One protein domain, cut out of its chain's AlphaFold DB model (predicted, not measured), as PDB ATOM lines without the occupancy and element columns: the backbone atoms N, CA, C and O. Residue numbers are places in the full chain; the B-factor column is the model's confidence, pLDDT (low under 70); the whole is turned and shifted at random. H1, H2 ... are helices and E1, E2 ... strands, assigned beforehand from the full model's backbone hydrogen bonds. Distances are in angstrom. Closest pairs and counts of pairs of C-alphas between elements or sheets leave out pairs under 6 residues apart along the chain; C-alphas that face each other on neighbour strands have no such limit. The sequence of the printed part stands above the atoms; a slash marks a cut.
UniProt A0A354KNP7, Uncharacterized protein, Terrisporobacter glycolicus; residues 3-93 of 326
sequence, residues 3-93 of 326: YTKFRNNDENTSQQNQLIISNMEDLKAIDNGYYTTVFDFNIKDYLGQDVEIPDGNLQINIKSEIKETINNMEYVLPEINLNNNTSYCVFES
ATOM      1  N   TYR A   3      13.330 -44.985 -24.387       32.62
ATOM      2  CA  TYR A   3      13.200 -43.653 -24.986       32.62
ATOM      3  C   TYR A   3      11.832 -43.084 -24.660       32.62
ATOM      4  O   TYR A   3      10.851 -43.807 -24.780       32.62
ATOM      5  N   THR A   4      11.744 -41.803 -24.316       32.84
ATOM      6  CA  THR A   4      10.449 -41.113 -24.234       32.84
ATOM      7  C   THR A   4      10.239 -40.313 -25.514       32.84
ATOM      8  O   THR A   4      11.098 -39.515 -25.896       32.84
ATOM      9  N   LYS A   5       9.131 -40.570 -26.210       36.00
ATOM     10  CA  LYS A   5       8.733 -39.932 -27.464       36.00
ATOM     11  C   LYS A   5       7.480 -39.105 -27.225       36.00
ATOM     12  O   LYS A   5       6.459 -39.652 -26.816       36.00
ATOM     13  N   PHE A   6       7.542 -37.819 -27.550       36.53
ATOM     14  CA  PHE A   6       6.343 -36.993 -27.614       36.53
ATOM     15  C   PHE A   6       5.684 -37.151 -28.998       36.53
ATOM     16  O   PHE A   6       6.344 -36.931 -30.013       36.53
ATOM     17  N   ARG A   7       4.427 -37.607 -29.072       36.94
ATOM     18  CA  ARG A   7       3.644 -37.744 -30.316       36.94
ATOM     19  C   ARG A   7       2.417 -36.835 -30.298       36.94
ATOM     20  O   ARG A   7       1.725 -36.741 -29.290       36.94
ATOM     21  N   ASN A   8       2.123 -36.250 -31.456       36.25
ATOM     22  CA  ASN A   8       0.797 -35.764 -31.825       36.25
ATOM     23  C   ASN A   8       0.111 -36.871 -32.659       36.25
ATOM     24  O   ASN A   8       0.796 -37.629 -33.348       36.25
ATOM     25  N   ASN A   9      -1.207 -37.030 -32.547       36.88
ATOM     26  CA  ASN A   9      -1.958 -38.248 -32.912       36.88
ATOM     27  C   ASN A   9      -2.130 -38.532 -34.426       36.88
ATOM     28  O   ASN A   9      -2.971 -39.352 -34.782       36.88
ATOM     29  N   ASP A  10      -1.335 -37.933 -35.312       35.91
ATOM     30  CA  ASP A  10      -1.385 -38.225 -36.751       35.91
ATOM     31  C   ASP A  10      -0.233 -39.138 -37.181       35.91
ATOM     32  O   ASP A  10       0.943 -38.816 -36.990       35.91
ATOM     33  N   GLU A  11      -0.564 -40.261 -37.825       38.22
ATOM     34  CA  GLU A  11       0.385 -41.282 -38.306       38.22
ATOM     35  C   GLU A  11       1.354 -40.774 -39.397       38.22
ATOM     36  O   GLU A  11       2.300 -41.475 -39.751       38.22
ATOM     37  N   ASN A  12       1.187 -39.527 -39.853       42.66
ATOM     38  CA  ASN A  12       2.059 -38.825 -40.801       42.66
ATOM     39  C   ASN A  12       2.780 -37.605 -40.193       42.66
ATOM     40  O   ASN A  12       3.213 -36.714 -40.924       42.66
ATOM     41  N   THR A  13       2.918 -37.521 -38.865       43.88
ATOM     42  CA  THR A  13       3.637 -36.395 -38.246       43.88
ATOM     43  C   THR A  13       5.114 -36.383 -38.652       43.88
ATOM     44  O   THR A  13       5.863 -37.314 -38.344       43.88
ATOM     45  N   SER A  14       5.535 -35.291 -39.302       50.44
ATOM     46  CA  SER A  14       6.944 -34.958 -39.557       50.44
ATOM     47  C   SER A  14       7.792 -35.179 -38.294       50.44
ATOM     48  O   SER A  14       7.349 -34.863 -37.185       50.44
ATOM     49  N   GLN A  15       9.023 -35.693 -38.443       56.00
ATOM     50  CA  GLN A  15       9.973 -35.871 -37.325       56.00
ATOM     51  C   GLN A  15      10.215 -34.569 -36.540       56.00
ATOM     52  O   GLN A  15      10.596 -34.625 -35.377       56.00
ATOM     53  N   GLN A  16       9.939 -33.419 -37.155       58.41
ATOM     54  CA  GLN A  16      10.057 -32.086 -36.565       58.41
ATOM     55  C   GLN A  16       9.080 -31.826 -35.402       58.41
ATOM     56  O   GLN A  16       9.323 -30.930 -34.606       58.41
ATOM     57  N   ASN A  17       8.021 -32.631 -35.246       71.94
ATOM     58  CA  ASN A  17       7.009 -32.468 -34.189       71.94
ATOM     59  C   ASN A  17       7.209 -33.436 -33.010       71.94
ATOM     60  O   ASN A  17       6.253 -33.783 -32.316       71.94
ATOM     61  N   GLN A  18       8.428 -33.955 -32.837       79.81
ATOM     62  CA  GLN A  18       8.747 -34.976 -31.842       79.81
ATOM     63  C   GLN A  18      10.025 -34.600 -31.097       79.81
ATOM     64  O   GLN A  18      11.066 -34.372 -31.707       79.81
ATOM     65  N   LEU A  19       9.967 -34.639 -29.768       84.19
ATOM     66  CA  LEU A  19      11.157 -34.653 -28.927       84.19
ATOM     67  C   LEU A  19      11.487 -36.105 -28.563       84.19
ATOM     68  O   LEU A  19      10.628 -36.832 -28.053       84.19
ATOM     69  N   ILE A  20      12.723 -36.526 -28.850       86.81
ATOM     70  CA  ILE A  20      13.241 -37.859 -28.522       86.81
ATOM     71  C   ILE A  20      14.296 -37.715 -27.433       86.81
ATOM     72  O   ILE A  20      15.347 -37.117 -27.655       86.81
ATOM     73  N   ILE A  21      14.034 -38.325 -26.280       88.19
ATOM     74  CA  ILE A  21      14.981 -38.377 -25.165       88.19
ATOM     75  C   ILE A  21      15.599 -39.771 -25.133       88.19
ATOM     76  O   ILE A  21      14.889 -40.768 -25.005       88.19
ATOM     77  N   SER A  22      16.919 -39.828 -25.296       86.44
ATOM     78  CA  SER A  22      17.677 -41.067 -25.510       86.44
ATOM     79  C   SER A  22      18.922 -41.212 -24.647       86.44
ATOM     80  O   SER A  22      19.443 -42.318 -24.482       86.44
ATOM     81  N   ASN A  23      19.444 -40.097 -24.138       88.94
ATOM     82  CA  ASN A  23      20.681 -40.106 -23.384       88.94
ATOM     83  C   ASN A  23      20.431 -40.622 -21.957       88.94
ATOM     84  O   ASN A  23      19.363 -40.453 -21.375       88.94
ATOM     85  N   MET A  24      21.435 -41.290 -21.395       86.81
ATOM     86  CA  MET A  24      21.287 -42.010 -20.130       86.81
ATOM     87  C   MET A  24      21.141 -41.083 -18.914       86.81
ATOM     88  O   MET A  24      20.595 -41.500 -17.897       86.81
ATOM     89  N   GLU A  25      21.657 -39.858 -18.980       91.31
ATOM     90  CA  GLU A  25      21.579 -38.903 -17.868       91.31
ATOM     91  C   GLU A  25      20.165 -38.336 -17.724       91.31
ATOM     92  O   GLU A  25      19.616 -38.350 -16.623       91.31
ATOM     93  N   ASP A  26      19.540 -37.963 -18.839       91.06
ATOM     94  CA  ASP A  26      18.156 -37.500 -18.892       91.06
ATOM     95  C   ASP A  26      17.189 -38.606 -18.480       91.06
ATOM     96  O   ASP A  26      16.292 -38.373 -17.677       91.06
ATOM     97  N   LEU A  27      17.402 -39.836 -18.958       87.06
ATOM     98  CA  LEU A  27      16.579 -40.980 -18.556       87.06
ATOM     99  C   LEU A  27      16.672 -41.243 -17.045       87.06
ATOM    100  O   LEU A  27      15.650 -41.442 -16.397       87.06
ATOM    101  N   LYS A  28      17.871 -41.148 -16.453       89.25
ATOM    102  CA  LYS A  28      18.035 -41.228 -14.990       89.25
ATOM    103  C   LYS A  28      17.328 -40.081 -14.266       89.25
ATOM    104  O   LYS A  28      16.776 -40.286 -13.191       89.25
ATOM    105  N   ALA A  29      17.365 -38.869 -14.815       90.69
ATOM    106  CA  ALA A  29      16.657 -37.726 -14.244       90.69
ATOM    107  C   ALA A  29      15.128 -37.894 -14.314       90.69
ATOM    108  O   ALA A  29      14.432 -37.489 -13.381       90.69
ATOM    109  N   ILE A  30      14.616 -38.517 -15.384       88.25
ATOM    110  CA  ILE A  30      13.202 -38.890 -15.530       88.25
ATOM    111  C   ILE A  30      12.828 -39.910 -14.453       88.25
ATOM    112  O   ILE A  30      11.864 -39.683 -13.727       88.25
ATOM    113  N   ASP A  31      13.623 -40.973 -14.289       86.31
ATOM    114  CA  ASP A  31      13.394 -42.011 -13.272       86.31
ATOM    115  C   ASP A  31      13.391 -41.437 -11.846       86.31
ATOM    116  O   ASP A  31      12.616 -41.860 -10.988       86.31
ATOM    117  N   ASN A  32      14.237 -40.437 -11.595       90.75
ATOM    118  CA  ASN A  32      14.312 -39.742 -10.312       90.75
ATOM    119  C   ASN A  32      13.257 -38.626 -10.149       90.75
ATOM    120  O   ASN A  32      13.223 -37.973  -9.103       90.75
ATOM    121  N   GLY A  33      12.410 -38.389 -11.155       86.94
ATOM    122  CA  GLY A  33      11.272 -37.472 -11.082       86.94
ATOM    123  C   GLY A  33      11.605 -35.977 -11.119       86.94
ATOM    124  O   GLY A  33      10.779 -35.179 -10.685       86.94
ATOM    125  N   TYR A  34      12.785 -35.574 -11.607       88.69
ATOM    126  CA  TYR A  34      13.196 -34.156 -11.658       88.69
ATOM    127  C   TYR A  34      13.560 -33.648 -13.060       88.69
ATOM    128  O   TYR A  34      14.094 -32.548 -13.202       88.69
ATOM    129  N   TYR A  35      13.292 -34.424 -14.108       89.25
ATOM    130  CA  TYR A  35      13.603 -34.009 -15.472       89.25
ATOM    131  C   TYR A  35      12.648 -32.929 -15.992       89.25
ATOM    132  O   TYR A  35      11.431 -33.015 -15.838       89.25
ATOM    133  N   THR A  36      13.199 -31.911 -16.649       88.62
ATOM    134  CA  THR A  36      12.453 -30.875 -17.371       88.62
ATOM    135  C   THR A  36      13.252 -30.484 -18.602       88.62
ATOM    136  O   THR A  36      14.475 -30.387 -18.548       88.62
ATOM    137  N   THR A  37      12.559 -30.262 -19.712       86.50
ATOM    138  CA  THR A  37      13.161 -29.861 -20.982       86.50
ATOM    139  C   THR A  37      12.217 -28.923 -21.725       86.50
ATOM    140  O   THR A  37      11.022 -28.881 -21.428       86.50
ATOM    141  N   VAL A  38      12.763 -28.159 -22.668       84.00
ATOM    142  CA  VAL A  38      12.022 -27.213 -23.506       84.00
ATOM    143  C   VAL A  38      12.055 -27.725 -24.940       84.00
ATOM    144  O   VAL A  38      13.097 -28.157 -25.430       84.00
ATOM    145  N   PHE A  39      10.900 -27.699 -25.595       82.19
ATOM    146  CA  PHE A  39      10.747 -28.059 -26.997       82.19
ATOM    147  C   PHE A  39      10.145 -26.871 -27.737       82.19
ATOM    148  O   PHE A  39       9.014 -26.475 -27.454       82.19
ATOM    149  N   ASP A  40      10.907 -26.326 -28.680       83.88
ATOM    150  CA  ASP A  40      10.437 -25.252 -29.544       83.88
ATOM    151  C   ASP A  40       9.555 -25.850 -30.642       83.88
ATOM    152  O   ASP A  40      10.014 -26.611 -31.496       83.88
ATOM    153  N   PHE A  41       8.267 -25.520 -30.601       83.50
ATOM    154  CA  PHE A  41       7.288 -25.984 -31.576       83.50
ATOM    155  C   PHE A  41       6.982 -24.880 -32.585       83.50
ATOM    156  O   PHE A  41       6.414 -23.846 -32.230       83.50
ATOM    157  N   ASN A  42       7.321 -25.112 -33.855       84.31
ATOM    158  CA  ASN A  42       6.984 -24.187 -34.928       84.31
ATOM    159  C   ASN A  42       5.561 -24.448 -35.439       84.31
ATOM    160  O   ASN A  42       5.320 -25.343 -36.252       84.31
ATOM    161  N   ILE A  43       4.615 -23.633 -34.971       85.25
ATOM    162  CA  ILE A  43       3.205 -23.741 -35.349       85.25
ATOM    163  C   ILE A  43       2.968 -23.555 -36.855       85.25
ATOM    164  O   ILE A  43       2.101 -24.212 -37.432       85.25
ATOM    165  N   LYS A  44       3.771 -22.714 -37.513       82.75
ATOM    166  CA  LYS A  44       3.669 -22.466 -38.953       82.75
ATOM    167  C   LYS A  44       3.999 -23.723 -39.754       82.75
ATOM    168  O   LYS A  44       3.258 -24.085 -40.664       82.75
ATOM    169  N   ASP A  45       5.077 -24.415 -39.394       83.56
ATOM    170  CA  ASP A  45       5.474 -25.653 -40.077       83.56
ATOM    171  C   ASP A  45       4.442 -26.769 -39.859       83.56
ATOM    172  O   ASP A  45       4.236 -27.604 -40.738       83.56
ATOM    173  N   TYR A  46       3.764 -26.764 -38.706       85.94
ATOM    174  CA  TYR A  46       2.677 -27.695 -38.414       85.94
ATOM    175  C   TYR A  46       1.428 -27.445 -39.270       85.94
ATOM    176  O   TYR A  46       0.850 -28.398 -39.791       85.94
ATOM    177  N   LEU A  47       1.004 -26.185 -39.409       86.50
ATOM    178  CA  LEU A  47      -0.181 -25.817 -40.191       86.50
ATOM    179  C   LEU A  47       0.062 -25.873 -41.706       86.50
ATOM    180  O   LEU A  47      -0.857 -26.173 -42.470       86.50
ATOM    181  N   GLY A  48       1.297 -25.615 -42.134       81.19
ATOM    182  CA  GLY A  48       1.679 -25.468 -43.533       81.19
ATOM    183  C   GLY A  48       1.843 -24.002 -43.941       81.19
ATOM    184  O   GLY A  48       1.437 -23.076 -43.239       81.19
ATOM    185  N   GLN A  49       2.474 -23.786 -45.099       77.62
ATOM    186  CA  GLN A  49       2.711 -22.438 -45.620       77.62
ATOM    187  C   GLN A  49       1.395 -21.695 -45.867       77.62
ATOM    188  O   GLN A  49       0.451 -22.256 -46.419       77.62
ATOM    189  N   ASP A  50       1.364 -20.422 -45.472       74.50
ATOM    190  CA  ASP A  50       0.244 -19.496 -45.668       74.50
ATOM    191  C   ASP A  50      -1.087 -19.936 -45.034       74.50
ATOM    192  O   ASP A  50      -2.165 -19.501 -45.462       74.50
ATOM    193  N   VAL A  51      -1.026 -20.774 -43.996       83.62
ATOM    194  CA  VAL A  51      -2.184 -21.223 -43.216       83.62
ATOM    195  C   VAL A  51      -2.230 -20.488 -41.877       83.62
ATOM    196  O   VAL A  51      -1.241 -20.422 -41.155       83.62
ATOM    197  N   GLU A  52      -3.403 -19.945 -41.548       86.38
ATOM    198  CA  GLU A  52      -3.661 -19.278 -40.268       86.38
ATOM    199  C   GLU A  52      -4.152 -20.248 -39.194       86.38
ATOM    200  O   GLU A  52      -4.742 -21.290 -39.499       86.38
ATOM    201  N   ILE A  53      -3.983 -19.860 -37.927       88.88
ATOM    202  CA  ILE A  53      -4.670 -20.528 -36.816       88.88
ATOM    203  C   ILE A  53      -6.189 -20.308 -36.979       88.88
ATOM    204  O   ILE A  53      -6.619 -19.160 -37.110       88.88
ATOM    205  N   PRO A  54      -7.016 -21.372 -36.942       84.38
ATOM    206  CA  PRO A  54      -8.466 -21.253 -37.080       84.38
ATOM    207  C   PRO A  54      -9.132 -20.405 -35.986       84.38
ATOM    208  O   PRO A  54      -8.668 -20.346 -34.847       84.38
ATOM    209  N   ASP A  55     -10.310 -19.857 -36.296       77.69
ATOM    210  CA  ASP A  55     -11.135 -19.054 -35.373       77.69
ATOM    211  C   ASP A  55     -11.551 -19.787 -34.099       77.69
ATOM    212  O   ASP A  55     -11.738 -19.169 -33.054       77.69
ATOM    213  N   GLY A  56     -11.649 -21.115 -34.162       77.62
ATOM    214  CA  GLY A  56     -11.930 -21.969 -33.010       77.62
ATOM    215  C   GLY A  56     -10.720 -22.263 -32.119       77.62
ATOM    216  O   GLY A  56     -10.819 -23.165 -31.287       77.62
ATOM    217  N   ASN A  57      -9.604 -21.548 -32.302       85.50
ATOM    218  CA  ASN A  57      -8.272 -21.890 -31.802       85.50
ATOM    219  C   ASN A  57      -7.757 -23.222 -32.367       85.50
ATOM    220  O   ASN A  57      -8.487 -24.013 -32.971       85.50
ATOM    221  N   LEU A  58      -6.470 -23.492 -32.157       87.12
ATOM    222  CA  LEU A  58      -5.873 -24.783 -32.475       87.12
ATOM    223  C   LEU A  58      -5.440 -25.499 -31.200       87.12
ATOM    224  O   LEU A  58      -4.520 -25.062 -30.512       87.12
ATOM    225  N   GLN A  59      -6.072 -26.635 -30.915       89.38
ATOM    226  CA  GLN A  59      -5.636 -27.527 -29.848       89.38
ATOM    227  C   GLN A  59      -4.628 -28.545 -30.389       89.38
ATOM    228  O   GLN A  59      -4.958 -29.376 -31.235       89.38
ATOM    229  N   ILE A  60      -3.416 -28.523 -29.840       86.12
ATOM    230  CA  ILE A  60      -2.376 -29.517 -30.093       86.12
ATOM    231  C   ILE A  60      -2.333 -30.486 -28.919       86.12
ATOM    232  O   ILE A  60      -2.041 -30.090 -27.790       86.12
ATOM    233  N   ASN A  61      -2.604 -31.762 -29.184       86.50
ATOM    234  CA  ASN A  61      -2.487 -32.807 -28.175       86.50
ATOM    235  C   ASN A  61      -1.038 -33.291 -28.096       86.50
ATOM    236  O   ASN A  61      -0.417 -33.633 -29.103       86.50
ATOM    237  N   ILE A  62      -0.514 -33.342 -26.880       85.62
ATOM    238  CA  ILE A  62       0.839 -33.779 -26.567       85.62
ATOM    239  C   ILE A  62       0.721 -35.118 -25.854       85.62
ATOM    240  O   ILE A  62       0.124 -35.198 -24.782       85.62
ATOM    241  N   LYS A  63       1.296 -36.171 -26.428       86.00
ATOM    242  CA  LYS A  63       1.352 -37.498 -25.812       86.00
ATOM    243  C   LYS A  63       2.787 -37.881 -25.520       86.00
ATOM    244  O   LYS A  63       3.597 -37.830 -26.429       86.00
ATOM    245  N   SER A  64       3.081 -38.329 -24.310       85.62
ATOM    246  CA  SER A  64       4.342 -38.967 -23.941       85.62
ATOM    247  C   SER A  64       4.225 -40.490 -24.074       85.62
ATOM    248  O   SER A  64       3.249 -41.098 -23.628       85.62
ATOM    249  N   GLU A  65       5.204 -41.123 -24.713       86.12
ATOM    250  CA  GLU A  65       5.280 -42.575 -24.876       86.12
ATOM    251  C   GLU A  65       6.667 -43.072 -24.496       86.12
ATOM    252  O   GLU A  65       7.655 -42.585 -25.042       86.12
ATOM    253  N   ILE A  66       6.751 -44.093 -23.648       84.81
ATOM    254  CA  ILE A  66       8.010 -44.800 -23.423       84.81
ATOM    255  C   ILE A  66       8.121 -45.931 -24.442       84.81
ATOM    256  O   ILE A  66       7.210 -46.743 -24.581       84.81
ATOM    257  N   LYS A  67       9.241 -45.994 -25.152       84.88
ATOM    258  CA  LYS A  67       9.552 -47.025 -26.134       84.88
ATOM    259  C   LYS A  67      10.756 -47.847 -25.715       84.88
ATOM    260  O   LYS A  67      11.764 -47.307 -25.259       84.88
ATOM    261  N   GLU A  68      10.663 -49.148 -25.947       84.12
ATOM    262  CA  GLU A  68      11.759 -50.094 -25.801       84.12
ATOM    263  C   GLU A  68      12.018 -50.817 -27.125       84.12
ATOM    264  O   GLU A  68      11.094 -51.249 -27.813       84.12
ATOM    265  N   THR A  69      13.291 -50.966 -27.488       84.81
ATOM    266  CA  THR A  69      13.692 -51.761 -28.652       84.81
ATOM    267  C   THR A  69      14.023 -53.191 -28.230       84.81
ATOM    268  O   THR A  69      15.004 -53.414 -27.523       84.81
ATOM    269  N   ILE A  70      13.246 -54.165 -28.710       88.25
ATOM    270  CA  ILE A  70      13.464 -55.601 -28.489       88.25
ATOM    271  C   ILE A  70      13.577 -56.272 -29.860       88.25
ATOM    272  O   ILE A  70      12.695 -56.120 -30.701       88.25
ATOM    273  N   ASN A  71      14.657 -57.021 -30.111       88.12
ATOM    274  CA  ASN A  71      14.897 -57.711 -31.390       88.12
ATOM    275  C   ASN A  71      14.769 -56.789 -32.625       88.12
ATOM    276  O   ASN A  71      14.131 -57.153 -33.610       88.12
ATOM    277  N   ASN A  72      15.351 -55.585 -32.560       86.25
ATOM    278  CA  ASN A  72      15.271 -54.539 -33.595       86.25
ATOM    279  C   ASN A  72      13.851 -54.031 -33.919       86.25
ATOM    280  O   ASN A  72      13.658 -53.371 -34.937       86.25
ATOM    281  N   MET A  73      12.866 -54.290 -33.056       85.44
ATOM    282  CA  MET A  73      11.518 -53.729 -33.155       85.44
ATOM    283  C   MET A  73      11.254 -52.784 -31.981       85.44
ATOM    284  O   MET A  73      11.600 -53.103 -30.844       85.44
ATOM    285  N   GLU A  74      10.660 -51.620 -32.253       86.00
ATOM    286  CA  GLU A  74      10.209 -50.688 -31.213       86.00
ATOM    287  C   GLU A  74       8.842 -51.103 -30.662       86.00
ATOM    288  O   GLU A  74       7.882 -51.263 -31.416       86.00
ATOM    289  N   TYR A  75       8.737 -51.180 -29.339       86.25
ATOM    290  CA  TYR A  75       7.499 -51.419 -28.606       86.25
ATOM    291  C   TYR A  75       7.205 -50.226 -27.704       86.25
ATOM    292  O   TYR A  75       8.089 -49.767 -26.987       86.25
ATOM    293  N   VAL A  76       5.967 -49.728 -27.722       86.94
ATOM    294  CA  VAL A  76       5.496 -48.744 -26.735       86.94
ATOM    295  C   VAL A  76       5.146 -49.498 -25.454       86.94
ATOM    296  O   VAL A  76       4.340 -50.430 -25.491       86.94
ATOM    297  N   LEU A  77       5.766 -49.122 -24.337       84.44
ATOM    298  CA  LEU A  77       5.484 -49.712 -23.034       84.44
ATOM    299  C   LEU A  77       4.085 -49.296 -22.550       84.44
ATOM    300  O   LEU A  77       3.653 -48.170 -22.806       84.44
ATOM    301  N   PRO A  78       3.360 -50.196 -21.864       79.75
ATOM    302  CA  PRO A  78       2.030 -49.895 -21.359       79.75
ATOM    303  C   PRO A  78       2.090 -48.859 -20.232       79.75
ATOM    304  O   PRO A  78       2.895 -48.974 -19.310       79.75
ATOM    305  N   GLU A  79       1.184 -47.887 -20.287       75.19
ATOM    306  CA  GLU A  79       0.999 -46.878 -19.248       75.19
ATOM    307  C   GLU A  79      -0.119 -47.323 -18.293       75.19
ATOM    308  O   GLU A  79      -1.211 -47.689 -18.736       75.19
ATOM    309  N   ILE A  80       0.142 -47.299 -16.980       75.62
ATOM    310  CA  ILE A  80      -0.840 -47.729 -15.966       75.62
ATOM    311  C   ILE A  80      -1.994 -46.723 -15.887       75.62
ATOM    312  O   ILE A  80      -3.144 -47.112 -15.678       75.62
ATOM    313  N   ASN A  81      -1.700 -45.433 -16.076       78.38
ATOM    314  CA  ASN A  81      -2.699 -44.373 -16.108       78.38
ATOM    315  C   ASN A  81      -2.724 -43.687 -17.478       78.38
ATOM    316  O   ASN A  81      -1.965 -42.755 -17.734       78.38
ATOM    317  N   LEU A  82      -3.661 -44.111 -18.329       69.50
ATOM    318  CA  LEU A  82      -3.827 -43.629 -19.707       69.50
ATOM    319  C   LEU A  82      -4.071 -42.114 -19.840       69.50
ATOM    320  O   LEU A  82      -3.956 -41.577 -20.937       69.50
ATOM    321  N   ASN A  83      -4.410 -41.425 -18.749       71.44
ATOM    322  CA  ASN A  83      -4.636 -39.980 -18.748       71.44
ATOM    323  C   ASN A  83      -3.420 -39.187 -18.246       71.44
ATOM    324  O   ASN A  83      -3.436 -37.964 -18.300       71.44
ATOM    325  N   ASN A  84      -2.379 -39.852 -17.736       78.12
ATOM    326  CA  ASN A  84      -1.213 -39.183 -17.153       78.12
ATOM    327  C   ASN A  84      -0.098 -38.907 -18.172       78.12
ATOM    328  O   ASN A  84       0.853 -38.189 -17.885       78.12
ATOM    329  N   ASN A  85      -0.201 -39.479 -19.369       83.12
ATOM    330  CA  ASN A  85       0.779 -39.308 -20.433       83.12
ATOM    331  C   ASN A  85       0.253 -38.453 -21.591       83.12
ATOM    332  O   ASN A  85       0.876 -38.418 -22.647       83.12
ATOM    333  N   THR A  86      -0.888 -37.784 -21.421       85.06
ATOM    334  CA  THR A  86      -1.427 -36.855 -22.414       85.06
ATOM    335  C   THR A  86      -1.718 -35.504 -21.781       85.06
ATOM    336  O   THR A  86      -2.138 -35.402 -20.634       85.06
ATOM    337  N   SER A  87      -1.463 -34.455 -22.545       88.50
ATOM    338  CA  SER A  87      -1.830 -33.081 -22.234       88.50
ATOM    339  C   SER A  87      -2.155 -32.368 -23.544       88.50
ATOM    340  O   SER A  87      -2.106 -32.971 -24.618       88.50
ATOM    341  N   TYR A  88      -2.492 -31.090 -23.483       86.31
ATOM    342  CA  TYR A  88      -2.720 -30.285 -24.671       86.31
ATOM    343  C   TYR A  88      -2.201 -28.864 -24.483       86.31
ATOM    344  O   TYR A  88      -2.098 -28.361 -23.366       86.31
ATOM    345  N   CYS A  89      -1.891 -28.224 -25.603       87.69
ATOM    346  CA  CYS A  89      -1.651 -26.794 -25.700       87.69
ATOM    347  C   CYS A  89      -2.706 -26.191 -26.632       87.69
ATOM    348  O   CYS A  89      -3.116 -26.838 -27.597       87.69
ATOM    349  N   VAL A  90      -3.150 -24.970 -26.345       89.56
ATOM    350  CA  VAL A  90      -4.078 -24.228 -27.202       89.56
ATOM    351  C   VAL A  90      -3.343 -23.022 -27.762       89.56
ATOM    352  O   VAL A  90      -2.812 -22.216 -27.003       89.56
ATOM    353  N   PHE A  91      -3.329 -22.907 -29.084       89.06
ATOM    354  CA  PHE A  91      -2.822 -21.747 -29.800       89.06
ATOM    355  C   PHE A  91      -4.003 -20.875 -30.215       89.06
ATOM    356  O   PHE A  91      -4.923 -21.338 -30.893       89.06
ATOM    357  N   GLU A  92      -3.974 -19.621 -29.782       89.25
ATOM    358  CA  GLU A  92      -4.954 -18.606 -30.155       89.25
ATOM    359  C   GLU A  92      -4.408 -17.775 -31.314       89.25
ATOM    360  O   GLU A  92      -3.236 -17.403 -31.323       89.25
ATOM    361  N   SER A  93      -5.269 -17.459 -32.277       87.56
ATOM    362  CA  SER A  93      -4.908 -16.601 -33.405       87.56
ATOM    363  C   SER A  93      -4.779 -15.141 -32.958       87.56
ATOM    364  O   SER A  93      -5.754 -14.547 -32.476       87.56
TER     365      SER A  93
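What this domain is: This is residues 3 to 93 of the 326 residues of an uncharacterized protein of Terrisporobacter glycolicus (UniProt A0A354KNP7). One long strand, E2, is the spine of a strongly twisted, branched antiparallel sheet, with E1, E3 and E4 beside different parts of it; two small helices, H1 and H2, only graze it. The 91 printed residues, ordered E1 H1 H2 E2 E3 E4, are mixed, under half in named elements. The whole, only just loose and close to compact, has a radius of gyration of the C-alphas of 15.1 A and spans 42 by 29 by 24 A.

How they stand to each other: E1, residues 3 to 7, is antiparallel to E2, residues 58 to 70; N 5 and O 65 are 2.8 A apart. On the other side of E2 lie E3, residues 73 to 76, its hairpin partner with N 68 and O 75 2.8 A apart, and E4, residues 86 to 91, with N 60 and O 89 2.8 A apart. H1, residues 24 to 31, and H2, residues 43 to 47, have every O i to N i+4 pair within hydrogen-bond range.

Where its parts are: E1 begins at C-alpha 3 (13.200, -43.653, -24.986). E2 is 36.6 A long; E4, 16.9 A, ends at C-alpha 91 (-2.822, -21.747, -29.800).

The domain as a whole: The printed part has no cut. The links E1 to H1 and H1 to H2 are long. Residues 3 to 16 and 82 have pLDDT under 70.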